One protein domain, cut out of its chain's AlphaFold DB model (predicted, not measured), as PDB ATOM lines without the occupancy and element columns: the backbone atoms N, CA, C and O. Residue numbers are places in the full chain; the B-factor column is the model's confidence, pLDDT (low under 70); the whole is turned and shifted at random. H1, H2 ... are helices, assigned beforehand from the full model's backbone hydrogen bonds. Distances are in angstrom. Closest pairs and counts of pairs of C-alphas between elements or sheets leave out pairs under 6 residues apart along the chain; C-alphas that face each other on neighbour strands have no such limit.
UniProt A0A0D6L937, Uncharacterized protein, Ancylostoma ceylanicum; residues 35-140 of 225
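Overview. This is residues 35 to 140 of the 225 residues of an uncharacterized protein of Ancylostoma ceylanicum (UniProt A0A0D6L937). Two long helices, H1 and H5, run side by side the same way, and H3, preceded by the short H2, forms a return leg beside H1. H4 crosses one end between H3 and H5. The printed part has 106 residues with five named helices, H1 to H5 in chain order, and no named strand; the class is all helix. It is elongated, 45 by 24 by 23 A, and only just loose, close to compact, with a radius of gyration of the C-alphas of 15.6 A.

Arrangement. H5, residues 111 to 139, is the hub, touching three helices. With residues 113 to 124 alone it touches H1, residues 35 to 58, at a shallow tilt of 24 degrees, the same way; the closest C-alphas, of Ile 42 and Tyr 117, are 5.7 A apart. H5 touches H2, residues 61 to 69, with residues 131 to 135 alone, at a steep tilt of 53 degrees; the closest C-alphas are those of Ala 61 and Ile 131, 5.8 A. Residues 111 to 115 of H5 alone touch residues 101 to 105 of H4, residues 94 to 105, at a steep tilt of 47 degrees; the closest C-alphas, of Gln 105 and Glu 111, are 4.3 A apart. Residues 37 to 41 of H1 touch residues 81 to 88 of H3, residues 73 to 88, at a shallow tilt of 10 degrees, opposite ways; the closest C-alphas, of Glu 37 and Leu 85, are 6.0 A apart. H3 and H5 are apart. In H2 and H4 every O i to N i+4 pair is within hydrogen-bond range; in H1 19 of 20, in H3 10 of 12 and in H5 24 of 25 are.

Along the chain. H5 is 42.0 A long, H1 35.3 A, H3 23.8 A, H4 16.0 A and H2 10.5 A. C-alpha 35 of H1 is at (147.206, 178.812, 261.262), and C-alpha 139 of H5 at (165.084, 170.444, 223.549).

Size, cuts and confidence. The C-alphas farthest apart, of Pro 108 and Gly 140, are 47.8 A apart. The printed part has no cut, and its four links are tight. The model's pLDDT is under 70 at residue 59, residues 61 to 76 and residues 135 to 140.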
ATOM      1  N   GLN A  35     148.315 178.603 262.186       86.31
ATOM      2  CA  GLN A  35     147.206 178.812 261.262       86.31
ATOM      3  C   GLN A  35     147.410 180.073 260.417       86.31
ATOM      4  O   GLN A  35     147.313 180.007 259.195       86.31
ATOM      5  N   ASP A  36     147.738 181.195 261.057       86.38
ATOM      6  CA  ASP A  36     147.967 182.469 260.371       86.38
ATOM      7  C   ASP A  36     149.168 182.376 259.411       86.38
ATOM      8  O   ASP A  36     149.083 182.809 258.263       86.38
ATOM      9  N   GLU A  37     150.267 181.741 259.842       88.25
ATOM     10  CA  GLU A  37     151.452 181.539 258.997       88.25
ATOM     11  C   GLU A  37     151.170 180.575 257.829       88.25
ATOM     12  O   GLU A  37     151.615 180.801 256.704       88.25
ATOM     13  N   LEU A  38     150.361 179.530 258.046       88.06
ATOM     14  CA  LEU A  38     149.932 178.623 256.979       88.06
ATOM     15  C   LEU A  38     149.026 179.331 255.958       88.06
ATOM     16  O   LEU A  38     149.193 179.130 254.756       88.06
ATOM     17  N   GLN A  39     148.107 180.193 256.406       88.94
ATOM     18  CA  GLN A  39     147.280 181.021 255.520       88.94
ATOM     19  C   GLN A  39     148.117 182.054 254.749       88.94
ATOM     20  O   GLN A  39     147.880 182.253 253.555       88.94
ATOM     21  N   SER A  40     149.126 182.652 255.390       88.75
ATOM     22  CA  SER A  40     150.108 183.537 254.748       88.75
ATOM     23  C   SER A  40     150.872 182.808 253.633       88.75
ATOM     24  O   SER A  40     150.893 183.268 252.489       88.75
ATOM     25  N   LEU A  41     151.390 181.606 253.918       88.19
ATOM     26  CA  LEU A  41     152.090 180.767 252.943       88.19
ATOM     27  C   LEU A  41     151.182 180.332 251.781       88.19
ATOM     28  O   LEU A  41     151.609 180.369 250.627       88.19
ATOM     29  N   ILE A  42     149.923 179.963 252.047       89.50
ATOM     30  CA  ILE A  42     148.935 179.661 250.996       89.50
ATOM     31  C   ILE A  42     148.726 180.885 250.101       89.50
ATOM     32  O   ILE A  42     148.824 180.767 248.882       89.50
ATOM     33  N   HIS A  43     148.497 182.065 250.689       90.31
ATOM     34  CA  HIS A  43     148.301 183.300 249.933       90.31
ATOM     35  C   HIS A  43     149.518 183.643 249.060       90.31
ATOM     36  O   HIS A  43     149.357 183.967 247.882       90.31
ATOM     37  N   PHE A  44     150.730 183.508 249.606       89.56
ATOM     38  CA  PHE A  44     151.978 183.663 248.862       89.56
ATOM     39  C   PHE A  44     152.060 182.696 247.671       89.56
ATOM     40  O   PHE A  44     152.340 183.136 246.553       89.56
ATOM     41  N   LEU A  45     151.762 181.405 247.874       87.81
ATOM     42  CA  LEU A  45     151.752 180.402 246.804       87.81
ATOM     43  C   LEU A  45     150.749 180.761 245.699       87.81
ATOM     44  O   LEU A  45     151.120 180.726 244.526       87.81
ATOM     45  N   THR A  46     149.521 181.162 246.050       89.88
ATOM     46  CA  THR A  46     148.509 181.603 245.074       89.88
ATOM     47  C   THR A  46     149.014 182.795 244.255       89.88
ATOM     48  O   THR A  46     149.038 182.734 243.025       89.88
ATOM     49  N   VAL A  47     149.476 183.863 244.921       90.38
ATOM     50  CA  VAL A  47     149.934 185.100 244.263       90.38
ATOM     51  C   VAL A  47     151.131 184.834 243.348       90.38
ATOM     52  O   VAL A  47     151.146 185.306 242.212       90.38
ATOM     53  N   LYS A  48     152.112 184.043 243.799       87.44
ATOM     54  CA  LYS A  48     153.290 183.693 242.992       87.44
ATOM     55  C   LYS A  48     152.957 182.777 241.823       87.44
ATOM     56  O   LYS A  48     153.489 182.976 240.733       87.44
ATOM     57  N   MET A  49     152.060 181.807 241.999       88.81
ATOM     58  CA  MET A  49     151.578 180.993 240.881       88.81
ATOM     59  C   MET A  49     150.895 181.845 239.813       88.81
ATOM     60  O   MET A  49     151.133 181.618 238.629       88.81
ATOM     61  N   ASP A  50     150.080 182.822 240.204       89.62
ATOM     62  CA  ASP A  50     149.401 183.696 239.250       89.62
ATOM     63  C   ASP A  50     150.377 184.675 238.567       89.62
ATOM     64  O   ASP A  50     150.326 184.794 237.342       89.62
ATOM     65  N   GLU A  51     151.349 185.250 239.297       87.75
ATOM     66  CA  GLU A  51     152.464 186.043 238.733       87.75
ATOM     67  C   GLU A  51     153.219 185.249 237.647       87.75
ATOM     68  O   GLU A  51     153.464 185.738 236.541       87.75
ATOM     69  N   TYR A  52     153.562 183.989 237.930       87.19
ATOM     70  CA  TYR A  52     154.317 183.147 237.001       87.19
ATOM     71  C   TYR A  52     153.474 182.659 235.818       87.19
ATOM     72  O   TYR A  52     153.969 182.643 234.687       87.19
ATOM     73  N   LYS A  53     152.192 182.330 236.032       88.12
ATOM     74  CA  LYS A  53     151.242 182.025 234.949       88.12
ATOM     75  C   LYS A  53     151.063 183.227 234.019       88.12
ATOM     76  O   LYS A  53     151.099 183.040 232.805       88.12
ATOM     77  N   GLU A  54     150.908 184.441 234.550       86.00
ATOM     78  CA  GLU A  54     150.818 185.678 233.759       86.00
ATOM     79  C   GLU A  54     152.117 185.934 232.980       86.00
ATOM     80  O   GLU A  54     152.084 186.131 231.762       86.00
ATOM     81  N   PHE A  55     153.280 185.814 233.632       79.81
ATOM     82  CA  PHE A  55     154.581 185.932 232.969       79.81
ATOM     83  C   PHE A  55     154.702 184.987 231.760       79.81
ATOM     84  O   PHE A  55     155.191 185.391 230.700       79.81
ATOM     85  N   LEU A  56     154.219 183.748 231.891       77.31
ATOM     86  CA  LEU A  56     154.223 182.719 230.845       77.31
ATOM     87  C   LEU A  56     153.192 182.928 229.723       77.31
ATOM     88  O   LEU A  56     153.354 182.352 228.649       77.31
ATOM     89  N   GLN A  57     152.175 183.779 229.901       81.38
ATOM     90  CA  GLN A  57     151.316 184.204 228.781       81.38
ATOM     91  C   GLN A  57     152.078 185.097 227.789       81.38
ATOM     92  O   GLN A  57     151.736 185.161 226.607       81.38
ATOM     93  N   HIS A  58     153.128 185.775 228.260       77.06
ATOM     94  CA  HIS A  58     153.923 186.721 227.475       77.06
ATOM     95  C   HIS A  58     155.343 186.224 227.155       77.06
ATOM     96  O   HIS A  58     155.999 186.772 226.269       77.06
ATOM     97  N   ASN A  59     155.819 185.175 227.832       69.75
ATOM     98  CA  ASN A  59     157.182 184.656 227.723       69.75
ATOM     99  C   ASN A  59     157.199 183.130 227.571       69.75
ATOM    100  O   ASN A  59     156.342 182.419 228.076       69.75
ATOM    101  N   SER A  60     158.228 182.593 226.914       71.06
ATOM    102  CA  SER A  60     158.377 181.135 226.791       71.06
ATOM    103  C   SER A  60     158.815 180.465 228.103       71.06
ATOM    104  O   SER A  60     159.580 181.052 228.871       71.06
ATOM    105  N   ALA A  61     158.454 179.189 228.284       65.88
ATOM    106  CA  ALA A  61     158.939 178.330 229.374       65.88
ATOM    107  C   ALA A  61     160.476 178.347 229.534       65.88
ATOM    108  O   ALA A  61     160.982 178.368 230.651       65.88
ATOM    109  N   VAL A  62     161.230 178.449 228.430       59.66
ATOM    110  CA  VAL A  62     162.702 178.595 228.440       59.66
ATOM    111  C   VAL A  62     163.141 179.887 229.137       59.66
ATOM    112  O   VAL A  62     164.090 179.884 229.917       59.66
ATOM    113  N   VAL A  63     162.454 181.003 228.877       61.62
ATOM    114  CA  VAL A  63     162.753 182.308 229.492       61.62
ATOM    115  C   VAL A  63     162.389 182.300 230.977       61.62
ATOM    116  O   VAL A  63     163.155 182.823 231.785       61.62
ATOM    117  N   PHE A  64     161.273 181.669 231.345       66.44
ATOM    118  CA  PHE A  64     160.881 181.479 232.742       66.44
ATOM    119  C   PHE A  64     161.903 180.625 233.508       66.44
ATOM    120  O   PHE A  64     162.471 181.084 234.500       66.44
ATOM    121  N   ALA A  65     162.233 179.436 232.996       62.56
ATOM    122  CA  ALA A  65     163.180 178.523 233.627       62.56
ATOM    123  C   ALA A  65     164.577 179.144 233.803       62.56
ATOM    124  O   ALA A  65     165.180 179.003 234.865       62.56
ATOM    125  N   VAL A  66     165.085 179.888 232.814       57.50
ATOM    126  CA  VAL A  66     166.381 180.582 232.934       57.50
ATOM    127  C   VAL A  66     166.336 181.720 233.962       57.50
ATOM    128  O   VAL A  66     167.301 181.904 234.703       57.50
ATOM    129  N   ASN A  67     165.250 182.499 234.017       58.06
ATOM    130  CA  ASN A  67     165.210 183.700 234.853       58.06
ATOM    131  C   ASN A  67     164.793 183.449 236.306       58.06
ATOM    132  O   ASN A  67     165.333 184.112 237.190       58.06
ATOM    133  N   TYR A  68     163.889 182.500 236.551       62.97
ATOM    134  CA  TYR A  68     163.273 182.280 237.863       62.97
ATOM    135  C   TYR A  68     163.763 180.995 238.547       62.97
ATOM    136  O   TYR A  68     164.097 181.031 239.734       62.97
ATOM    137  N   ILE A  69     163.890 179.889 237.799       62.62
ATOM    138  CA  ILE A  69     164.343 178.591 238.332       62.62
ATOM    139  C   ILE A  69     165.881 178.543 238.415       62.62
ATOM    140  O   ILE A  69     166.443 178.392 239.496       62.62
ATOM    141  N   GLN A  70     166.596 178.735 237.299       55.03
ATOM    142  CA  GLN A  70     168.063 178.608 237.250       55.03
ATOM    143  C   GLN A  70     168.799 179.681 238.063       55.03
ATOM    144  O   GLN A  70     169.812 179.378 238.693       55.03
ATOM    145  N   ASN A  71     168.285 180.915 238.104       54.28
ATOM    146  CA  ASN A  71     168.834 181.970 238.966       54.28
ATOM    147  C   ASN A  71     168.480 181.777 240.459       54.28
ATOM    148  O   ASN A  71     168.871 182.611 241.274       54.28
ATOM    149  N   ARG A  72     167.752 180.706 240.821       59.19
ATOM    150  CA  ARG A  72     167.298 180.374 242.186       59.19
ATOM    151  C   ARG A  72     166.431 181.452 242.850       59.19
ATOM    152  O   ARG A  72     166.364 181.505 244.075       59.19
ATOM    153  N   TYR A  73     165.766 182.295 242.058       63.94
ATOM    154  CA  TYR A  73     164.920 183.371 242.577       63.94
ATOM    155  C   TYR A  73     163.711 182.792 243.321       63.94
ATOM    156  O   TYR A  73     163.520 183.089 244.496       63.94
ATOM    157  N   ILE A  74     163.010 181.846 242.679       69.56
ATOM    158  CA  ILE A  74     161.922 181.069 243.296       69.56
ATOM    159  C   ILE A  74     162.401 180.398 244.584       69.56
ATOM    160  O   ILE A  74     161.751 180.522 245.612       69.56
ATOM    161  N   SER A  75     163.548 179.712 244.550       65.25
ATOM    162  CA  SER A  75     164.065 178.994 245.720       65.25
ATOM    163  C   SER A  75     164.337 179.926 246.900       65.25
ATOM    164  O   SER A  75     164.030 179.564 248.025       65.25
ATOM    165  N   ALA A  76     164.887 181.120 246.661       67.56
ATOM    166  CA  ALA A  76     165.158 182.082 247.726       67.56
ATOM    167  C   ALA A  76     163.866 182.644 248.347       67.56
ATOM    168  O   ALA A  76     163.768 182.699 249.569       67.56
ATOM    169  N   GLU A  77     162.876 183.017 247.527       73.62
ATOM    170  CA  GLU A  77     161.584 183.507 248.028       73.62
ATOM    171  C   GLU A  77     160.809 182.401 248.768       73.62
ATOM    172  O   GLU A  77     160.344 182.612 249.882       73.62
ATOM    173  N   PHE A  78     160.717 181.198 248.193       77.19
ATOM    174  CA  PHE A  78     159.945 180.093 248.772       77.19
ATOM    175  C   PHE A  78     160.596 179.540 250.047       77.19
ATOM    176  O   PHE A  78     159.880 179.222 250.994       77.19
ATOM    177  N   CYS A  79     161.931 179.444 250.114       75.75
ATOM    178  CA  CYS A  79     162.608 179.036 251.348       75.75
ATOM    179  C   CYS A  79     162.346 180.026 252.488       75.75
ATOM    180  O   CYS A  79     162.059 179.574 253.589       75.75
ATOM    181  N   ALA A  80     162.366 181.339 252.230       76.88
ATOM    182  CA  ALA A  80     162.110 182.341 253.264       76.88
ATOM    183  C   ALA A  80     160.693 182.237 253.861       76.88
ATOM    184  O   ALA A  80     160.528 182.402 255.065       76.88
ATOM    185  N   GLU A  81     159.677 181.929 253.052       78.50
ATOM    186  CA  GLU A  81     158.300 181.737 253.536       78.50
ATOM    187  C   GLU A  81     158.107 180.380 254.240       78.50
ATOM    188  O   GLU A  81     157.448 180.299 255.275       78.50
ATOM    189  N   ILE A  82     158.737 179.307 253.743       81.69
ATOM    190  CA  ILE A  82     158.707 177.986 254.398       81.69
ATOM    191  C   ILE A  82     159.459 178.012 255.743       81.69
ATOM    192  O   ILE A  82     159.023 177.365 256.696       81.69
ATOM    193  N   GLU A  83     160.554 178.773 255.854       78.06
ATOM    194  CA  GLU A  83     161.334 178.928 257.091       78.06
ATOM    195  C   GLU A  83     160.504 179.526 258.237       78.06
ATOM    196  O   GLU A  83     160.599 179.029 259.359       78.06
ATOM    197  N   LYS A  84     159.618 180.500 257.970       83.94
ATOM    198  CA  LYS A  84     158.703 181.049 258.993       83.94
ATOM    199  C   LYS A  84     157.786 179.969 259.559       83.94
ATOM    200  O   LYS A  84     157.662 179.831 260.774       83.94
ATOM    201  N   LEU A  85     157.190 179.148 258.691       84.69
ATOM    202  CA  LEU A  85     156.320 178.055 259.122       84.69
ATOM    203  C   LEU A  85     157.102 176.973 259.891       84.69
ATOM    204  O   LEU A  85     156.577 176.401 260.845       84.69
ATOM    205  N   TYR A  86     158.369 176.722 259.540       83.31
ATOM    206  CA  TYR A  86     159.265 175.868 260.332       83.31
ATOM    207  C   TYR A  86     159.531 176.444 261.733       83.31
ATOM    208  O   TYR A  86     159.548 175.687 262.706       83.31
ATOM    209  N   GLU A  87     159.714 177.762 261.847       84.25
ATOM    210  CA  GLU A  87     159.943 178.449 263.121       84.25
ATOM    211  C   GLU A  87     158.699 178.410 264.021       84.25
ATOM    212  O   GLU A  87     158.802 177.988 265.175       84.25
ATOM    213  N   VAL A  88     157.512 178.722 263.485       87.81
ATOM    214  CA  VAL A  88     156.236 178.668 264.230       87.81
ATOM    215  C   VAL A  88     155.886 177.243 264.674       87.81
ATOM    216  O   VAL A  88     155.425 177.035 265.797       87.81
ATOM    217  N   LEU A  89     156.145 176.238 263.830       85.25
ATOM    218  CA  LEU A  89     155.971 174.824 264.192       85.25
ATOM    219  C   LEU A  89     157.110 174.285 265.083       85.25
ATOM    220  O   LEU A  89     157.005 173.164 265.586       85.25
ATOM    221  N   ASN A  90     158.180 175.060 265.301       86.62
ATOM    222  CA  ASN A  90     159.382 174.690 266.058       86.62
ATOM    223  C   ASN A  90     160.013 173.361 265.582       86.62
ATOM    224  O   ASN A  90     160.362 172.481 266.375       86.62
ATOM    225  N   VAL A  91     160.157 173.212 264.262       81.31
ATOM    226  CA  VAL A  91     160.712 172.023 263.592       81.31
ATOM    227  C   VAL A  91     162.018 172.345 262.866       81.31
ATOM    228  O   VAL A  91     162.261 173.482 262.471       81.31
ATOM    229  N   LYS A  92     162.894 171.346 262.690       76.19
ATOM    230  CA  LYS A  92     164.227 171.538 262.075       76.19
ATOM    231  C   LYS A  92     164.503 170.605 260.903       76.19
ATOM    232  O   LYS A  92     165.494 170.773 260.197       76.19
ATOM    233  N   THR A  93     163.646 169.614 260.693       77.31
ATOM    234  CA  THR A  93     163.775 168.614 259.635       77.31
ATOM    235  C   THR A  93     162.443 168.405 258.925       77.31
ATOM    236  O   THR A  93     161.379 168.518 259.532       77.31
ATOM    237  N   MET A  94     162.492 167.998 257.654       76.75
ATOM    238  CA  MET A  94     161.288 167.684 256.872       76.75
ATOM    239  C   MET A  94     160.418 166.589 257.521       76.75
ATOM    240  O   MET A  94     159.198 166.600 257.388       76.75
ATOM    241  N   VAL A  95     161.026 165.659 258.265       80.44
ATOM    242  CA  VAL A  95     160.304 164.592 258.983       80.44
ATOM    243  C   VAL A  95     159.546 165.133 260.199       80.44
ATOM    244  O   VAL A  95     158.462 164.646 260.508       80.44
ATOM    245  N   GLU A  96     160.099 166.122 260.901       77.06
ATOM    246  CA  GLU A  96     159.399 166.820 261.985       77.06
ATOM    247  C   GLU A  96     158.299 167.724 261.424       77.06
ATOM    248  O   GLU A  96     157.179 167.675 261.922       77.06
ATOM    249  N   PHE A  97     158.582 168.468 260.351       84.06
ATOM    250  CA  PHE A  97     157.615 169.322 259.659       84.06
ATOM    251  C   PHE A  97     156.395 168.540 259.161       84.06
ATOM    252  O   PHE A  97     155.266 168.919 259.454       84.06
ATOM    253  N   GLN A  98     156.606 167.396 258.501       85.31
ATOM    254  CA  GLN A  98     155.517 166.530 258.045       85.31
ATOM    255  C   GLN A  98     154.645 166.036 259.214       85.31
ATOM    256  O   GLN A  98     153.422 166.066 259.127       85.31
ATOM    257  N   LYS A  99     155.258 165.647 260.342       88.06
ATOM    258  CA  LYS A  99     154.522 165.245 261.556       88.06
ATOM    259  C   LYS A  99     153.781 166.407 262.215       88.06
ATOM    260  O   LYS A  99     152.708 166.192 262.768       88.06
ATOM    261  N   ALA A 100     154.347 167.610 262.187       88.19
ATOM    262  CA  ALA A 100     153.710 168.808 262.721       88.19
ATOM    263  C   ALA A 100     152.494 169.207 261.871       88.19
ATOM    264  O   ALA A 100     151.428 169.448 262.430       88.19
ATOM    265  N   LEU A 101     152.616 169.161 260.536       87.88
ATOM    266  CA  LEU A 101     151.496 169.321 259.604       87.88
ATOM    267  C   LEU A 101     150.403 168.271 259.835       87.88
ATOM    268  O   LEU A 101     149.236 168.630 259.933       87.88
ATOM    269  N   GLU A 102     150.763 166.993 259.976       89.31
ATOM    270  CA  GLU A 102     149.807 165.927 260.306       89.31
ATOM    271  C   GLU A 102     149.131 166.164 261.667       89.31
ATOM    272  O   GLU A 102     147.931 165.930 261.800       89.31
ATOM    273  N   ALA A 103     149.855 166.662 262.673       88.31
ATOM    274  CA  ALA A 103     149.282 166.981 263.979       88.31
ATOM    275  C   ALA A 103     148.222 168.090 263.878       88.31
ATOM    276  O   ALA A 103     147.090 167.868 264.306       88.31
ATOM    277  N   ILE A 104     148.541 169.227 263.244       89.50
ATOM    278  CA  ILE A 104     147.580 170.332 263.080       89.50
ATOM    279  C   ILE A 104     146.474 170.016 262.056       89.50
ATOM    280  O   ILE A 104     145.385 170.576 262.145       89.50
ATOM    281  N   GLN A 105     146.684 169.081 261.122       88.50
ATOM    282  CA  GLN A 105     145.624 168.600 260.223       88.50
ATOM    283  C   GLN A 105     144.516 167.852 260.978       88.50
ATOM    284  O   GLN A 105     143.365 167.880 260.555       88.50
ATOM    285  N   ASN A 106     144.844 167.197 262.097       85.31
ATOM    286  CA  ASN A 106     143.861 166.518 262.948       85.31
ATOM    287  C   ASN A 106     143.077 167.486 263.862       85.31
ATOM    288  O   ASN A 106     142.182 167.047 264.587       85.31
ATOM    289  N   GLU A 107     143.389 168.787 263.849       87.94
ATOM    290  CA  GLU A 107     142.642 169.804 264.586       87.94
ATOM    291  C   GLU A 107     141.539 170.425 263.700       87.94
ATOM    292  O   GLU A 107     141.844 170.953 262.627       87.94
ATOM    293  N   PRO A 108     140.259 170.458 264.140       82.50
ATOM    294  CA  PRO A 108     139.136 170.926 263.309       82.50
ATOM    295  C   PRO A 108     139.225 172.379 262.819       82.50
ATOM    296  O   PRO A 108     138.469 172.782 261.940       82.50
ATOM    297  N   GLN A 109     140.093 173.179 263.437       82.12
ATOM    298  CA  GLN A 109     140.308 174.591 263.126       82.12
ATOM    299  C   GLN A 109     141.302 174.815 261.978       82.12
ATOM    300  O   GLN A 109     141.204 175.832 261.302       82.12
ATOM    301  N   THR A 110     142.207 173.862 261.732       84.88
ATOM    302  CA  THR A 110     143.308 173.952 260.753       84.88
ATOM    303  C   THR A 110     143.257 172.873 259.667       84.88
ATOM    304  O   THR A 110     143.985 172.979 258.681       84.88
ATOM    305  N   GLU A 111     142.377 171.870 259.786       87.88
ATOM    306  CA  GLU A 111     142.172 170.809 258.786       87.88
ATOM    307  C   GLU A 111     141.992 171.361 257.356       87.88
ATOM    308  O   GLU A 111     142.670 170.910 256.429       87.88
ATOM    309  N   SER A 112     141.130 172.372 257.170       89.19
ATOM    310  CA  SER A 112     140.886 172.998 255.858       89.19
ATOM    311  C   SER A 112     142.134 173.637 255.265       89.19
ATOM    312  O   SER A 112     142.365 173.555 254.058       89.19
ATOM    313  N   ASP A 113     142.942 174.255 256.119       88.56
ATOM    314  CA  ASP A 113     144.076 175.071 255.709       88.56
ATOM    315  C   ASP A 113     145.248 174.157 255.335       88.56
ATOM    316  O   ASP A 113     145.876 174.358 254.297       88.56
ATOM    317  N   VAL A 114     145.463 173.057 256.068       88.81
ATOM    318  CA  VAL A 114     146.452 172.035 255.680       88.81
ATOM    319  C   VAL A 114     146.058 171.338 254.375       88.81
ATOM    320  O   VAL A 114     146.915 171.131 253.514       88.81
ATOM    321  N   ILE A 115     144.775 171.012 254.180       88.81
ATOM    322  CA  ILE A 115     144.289 170.434 252.914       88.81
ATOM    323  C   ILE A 115     144.483 171.429 251.757       88.81
ATOM    324  O   ILE A 115     144.943 171.036 250.683       88.81
ATOM    325  N   SER A 116     144.188 172.714 251.979       89.50
ATOM    326  CA  SER A 116     144.400 173.784 250.997       89.50
ATOM    327  C   SER A 116     145.878 173.931 250.627       89.50
ATOM    328  O   SER A 116     146.215 173.923 249.441       89.50
ATOM    329  N   TYR A 117     146.778 173.968 251.614       89.06
ATOM    330  CA  TYR A 117     148.226 173.994 251.402       89.06
ATOM    331  C   TYR A 117     148.713 172.783 250.594       89.06
ATOM    332  O   TYR A 117     149.397 172.945 249.585       89.06
ATOM    333  N   GLN A 118     148.291 171.567 250.961       89.44
ATOM    334  CA  GLN A 118     148.630 170.350 250.214       89.44
ATOM    335  C   GLN A 118     148.083 170.356 248.774       89.44
ATOM    336  O   GLN A 118     148.673 169.711 247.907       89.44
ATOM    337  N   SER A 119     146.972 171.054 248.498       89.69
ATOM    338  CA  SER A 119     146.481 171.273 247.128       89.69
ATOM    339  C   SER A 119     147.395 172.225 246.361       89.69
ATOM    340  O   SER A 119     147.857 171.875 245.280       89.69
ATOM    341  N   HIS A 120     147.735 173.378 246.947       87.81
ATOM    342  CA  HIS A 120     148.609 174.373 246.317       87.81
ATOM    343  C   HIS A 120     150.007 173.818 246.011       87.81
ATOM    344  O   HIS A 120     150.543 174.092 244.942       87.81
ATOM    345  N   VAL A 121     150.578 172.979 246.885       85.44
ATOM    346  CA  VAL A 121     151.853 172.289 246.607       85.44
ATOM    347  C   VAL A 121     151.726 171.337 245.408       85.44
ATOM    348  O   VAL A 121     152.581 171.352 244.532       85.44
ATOM    349  N   LYS A 122     150.634 170.571 245.291       87.50
ATOM    350  CA  LYS A 122     150.406 169.691 244.124       87.50
ATOM    351  C   LYS A 122     150.173 170.470 242.829       87.50
ATOM    352  O   LYS A 122     150.592 170.023 241.767       87.50
ATOM    353  N   GLU A 123     149.490 171.609 242.902       87.38
ATOM    354  CA  GLU A 123     149.306 172.499 241.751       87.38
ATOM    355  C   GLU A 123     150.621 173.166 241.333       87.38
ATOM    356  O   GLU A 123     150.858 173.343 240.138       87.38
ATOM    357  N   TRP A 124     151.490 173.483 242.296       86.44
ATOM    358  CA  TRP A 124     152.850 173.948 242.048       86.44
ATOM    359  C   TRP A 124     153.703 172.876 241.357       86.44
ATOM    360  O   TRP A 124     154.301 173.157 240.319       86.44
ATOM    361  N   ASP A 125     153.714 171.647 241.877       83.00
ATOM    362  CA  ASP A 125     154.448 170.526 241.277       83.00
ATOM    363  C   ASP A 125     153.967 170.270 239.836       83.00
ATOM    364  O   ASP A 125     154.771 170.259 238.906       83.00
ATOM    365  N   ALA A 126     152.649 170.202 239.617       84.62
ATOM    366  CA  ALA A 126     152.063 170.031 238.284       84.62
ATOM    367  C   ALA A 126     152.360 171.204 237.323       84.62
ATOM    368  O   ALA A 126     152.444 171.011 236.108       84.62
ATOM    369  N   PHE A 127     152.524 172.424 237.844       85.38
ATOM    370  CA  PHE A 127     152.963 173.582 237.066       85.38
ATOM    371  C   PHE A 127     154.439 173.470 236.653       85.38
ATOM    372  O   PHE A 127     154.780 173.807 235.519       85.38
ATOM    373  N   ILE A 128     155.310 172.968 237.533       80.00
ATOM    374  CA  ILE A 128     156.709 172.691 237.186       80.00
ATOM    375  C   ILE A 128     156.796 171.547 236.165       80.00
ATOM    376  O   ILE A 128     157.497 171.713 235.168       80.00
ATOM    377  N   ASP A 129     156.026 170.469 236.325       80.38
ATOM    378  CA  ASP A 129     155.955 169.356 235.362       80.38
ATOM    379  C   ASP A 129     155.532 169.827 233.953       80.38
ATOM    380  O   ASP A 129     156.120 169.421 232.950       80.38
ATOM    381  N   ASP A 130     154.542 170.725 233.848       83.31
ATOM    382  CA  ASP A 130     154.123 171.337 232.574       83.31
ATOM    383  C   ASP A 130     155.234 172.203 231.947       83.31
ATOM    384  O   ASP A 130     155.417 172.210 230.724       83.31
ATOM    385  N   ILE A 131     156.024 172.899 232.770       76.44
ATOM    386  CA  ILE A 131     157.205 173.636 232.308       76.44
ATOM    387  C   ILE A 131     158.294 172.679 231.825       76.44
ATOM    388  O   ILE A 131     158.832 172.909 230.742       76.44
ATOM    389  N   GLU A 132     158.596 171.605 232.557       73.25
ATOM    390  CA  GLU A 132     159.563 170.589 232.131       73.25
ATOM    391  C   GLU A 132     159.129 169.915 230.822       73.25
ATOM    392  O   GLU A 132     159.921 169.865 229.882       73.25
ATOM    393  N   ALA A 133     157.857 169.537 230.677       73.50
ATOM    394  CA  ALA A 133     157.319 168.993 229.429       73.50
ATOM    395  C   ALA A 133     157.492 169.962 228.241       73.50
ATOM    396  O   ALA A 133     157.967 169.572 227.173       73.50
ATOM    397  N   LYS A 134     157.195 171.257 228.429       70.75
ATOM    398  CA  LYS A 134     157.386 172.308 227.404       70.75
ATOM    399  C   LYS A 134     158.853 172.602 227.082       70.75
ATOM    400  O   LYS A 134     159.146 173.170 226.022       70.75
ATOM    401  N   LEU A 135     159.775 172.278 227.988       58.62
ATOM    402  CA  LEU A 135     161.216 172.325 227.747       58.62
ATOM    403  C   LEU A 135     161.662 171.093 226.950       58.62
ATOM    404  O   LEU A 135     162.314 171.257 225.918       58.62
ATOM    405  N   ASP A 136     161.238 169.895 227.351       56.97
ATOM    406  CA  ASP A 136     161.533 168.628 226.669       56.97
ATOM    407  C   ASP A 136     160.974 168.584 225.236       56.97
ATOM    408  O   ASP A 136     161.658 168.117 224.326       56.97
ATOM    409  N   GLU A 137     159.800 169.166 224.966       61.16
ATOM    410  CA  GLU A 137     159.286 169.343 223.596       61.16
ATOM    411  C   GLU A 137     160.203 170.207 222.709       61.16
ATOM    412  O   GLU A 137     160.262 170.022 221.492       61.16
ATOM    413  N   LYS A 138     160.910 171.180 223.301       52.00
ATOM    414  CA  LYS A 138     161.767 172.141 222.581       52.00
ATOM    415  C   LYS A 138     163.225 171.706 222.479       52.00
ATOM    416  O   LYS A 138     163.923 172.172 221.580       52.00
ATOM    417  N   ILE A 139     163.687 170.880 223.413       46.47
ATOM    418  CA  ILE A 139     165.084 170.444 223.549       46.47
ATOM    419  C   ILE A 139     165.245 168.972 223.111       46.47
ATOM    420  O   ILE A 139     166.343 168.549 222.752       46.47
ATOM    421  N   GLY A 140     164.140 168.225 223.045       35.19
ATOM    422  CA  GLY A 140     164.085 166.789 222.796       35.19
ATOM    423  C   GLY A 140     164.151 165.989 224.105       35.19
ATOM    424  O   GLY A 140     164.845 166.403 225.036       35.19
TER     425      GLY A 140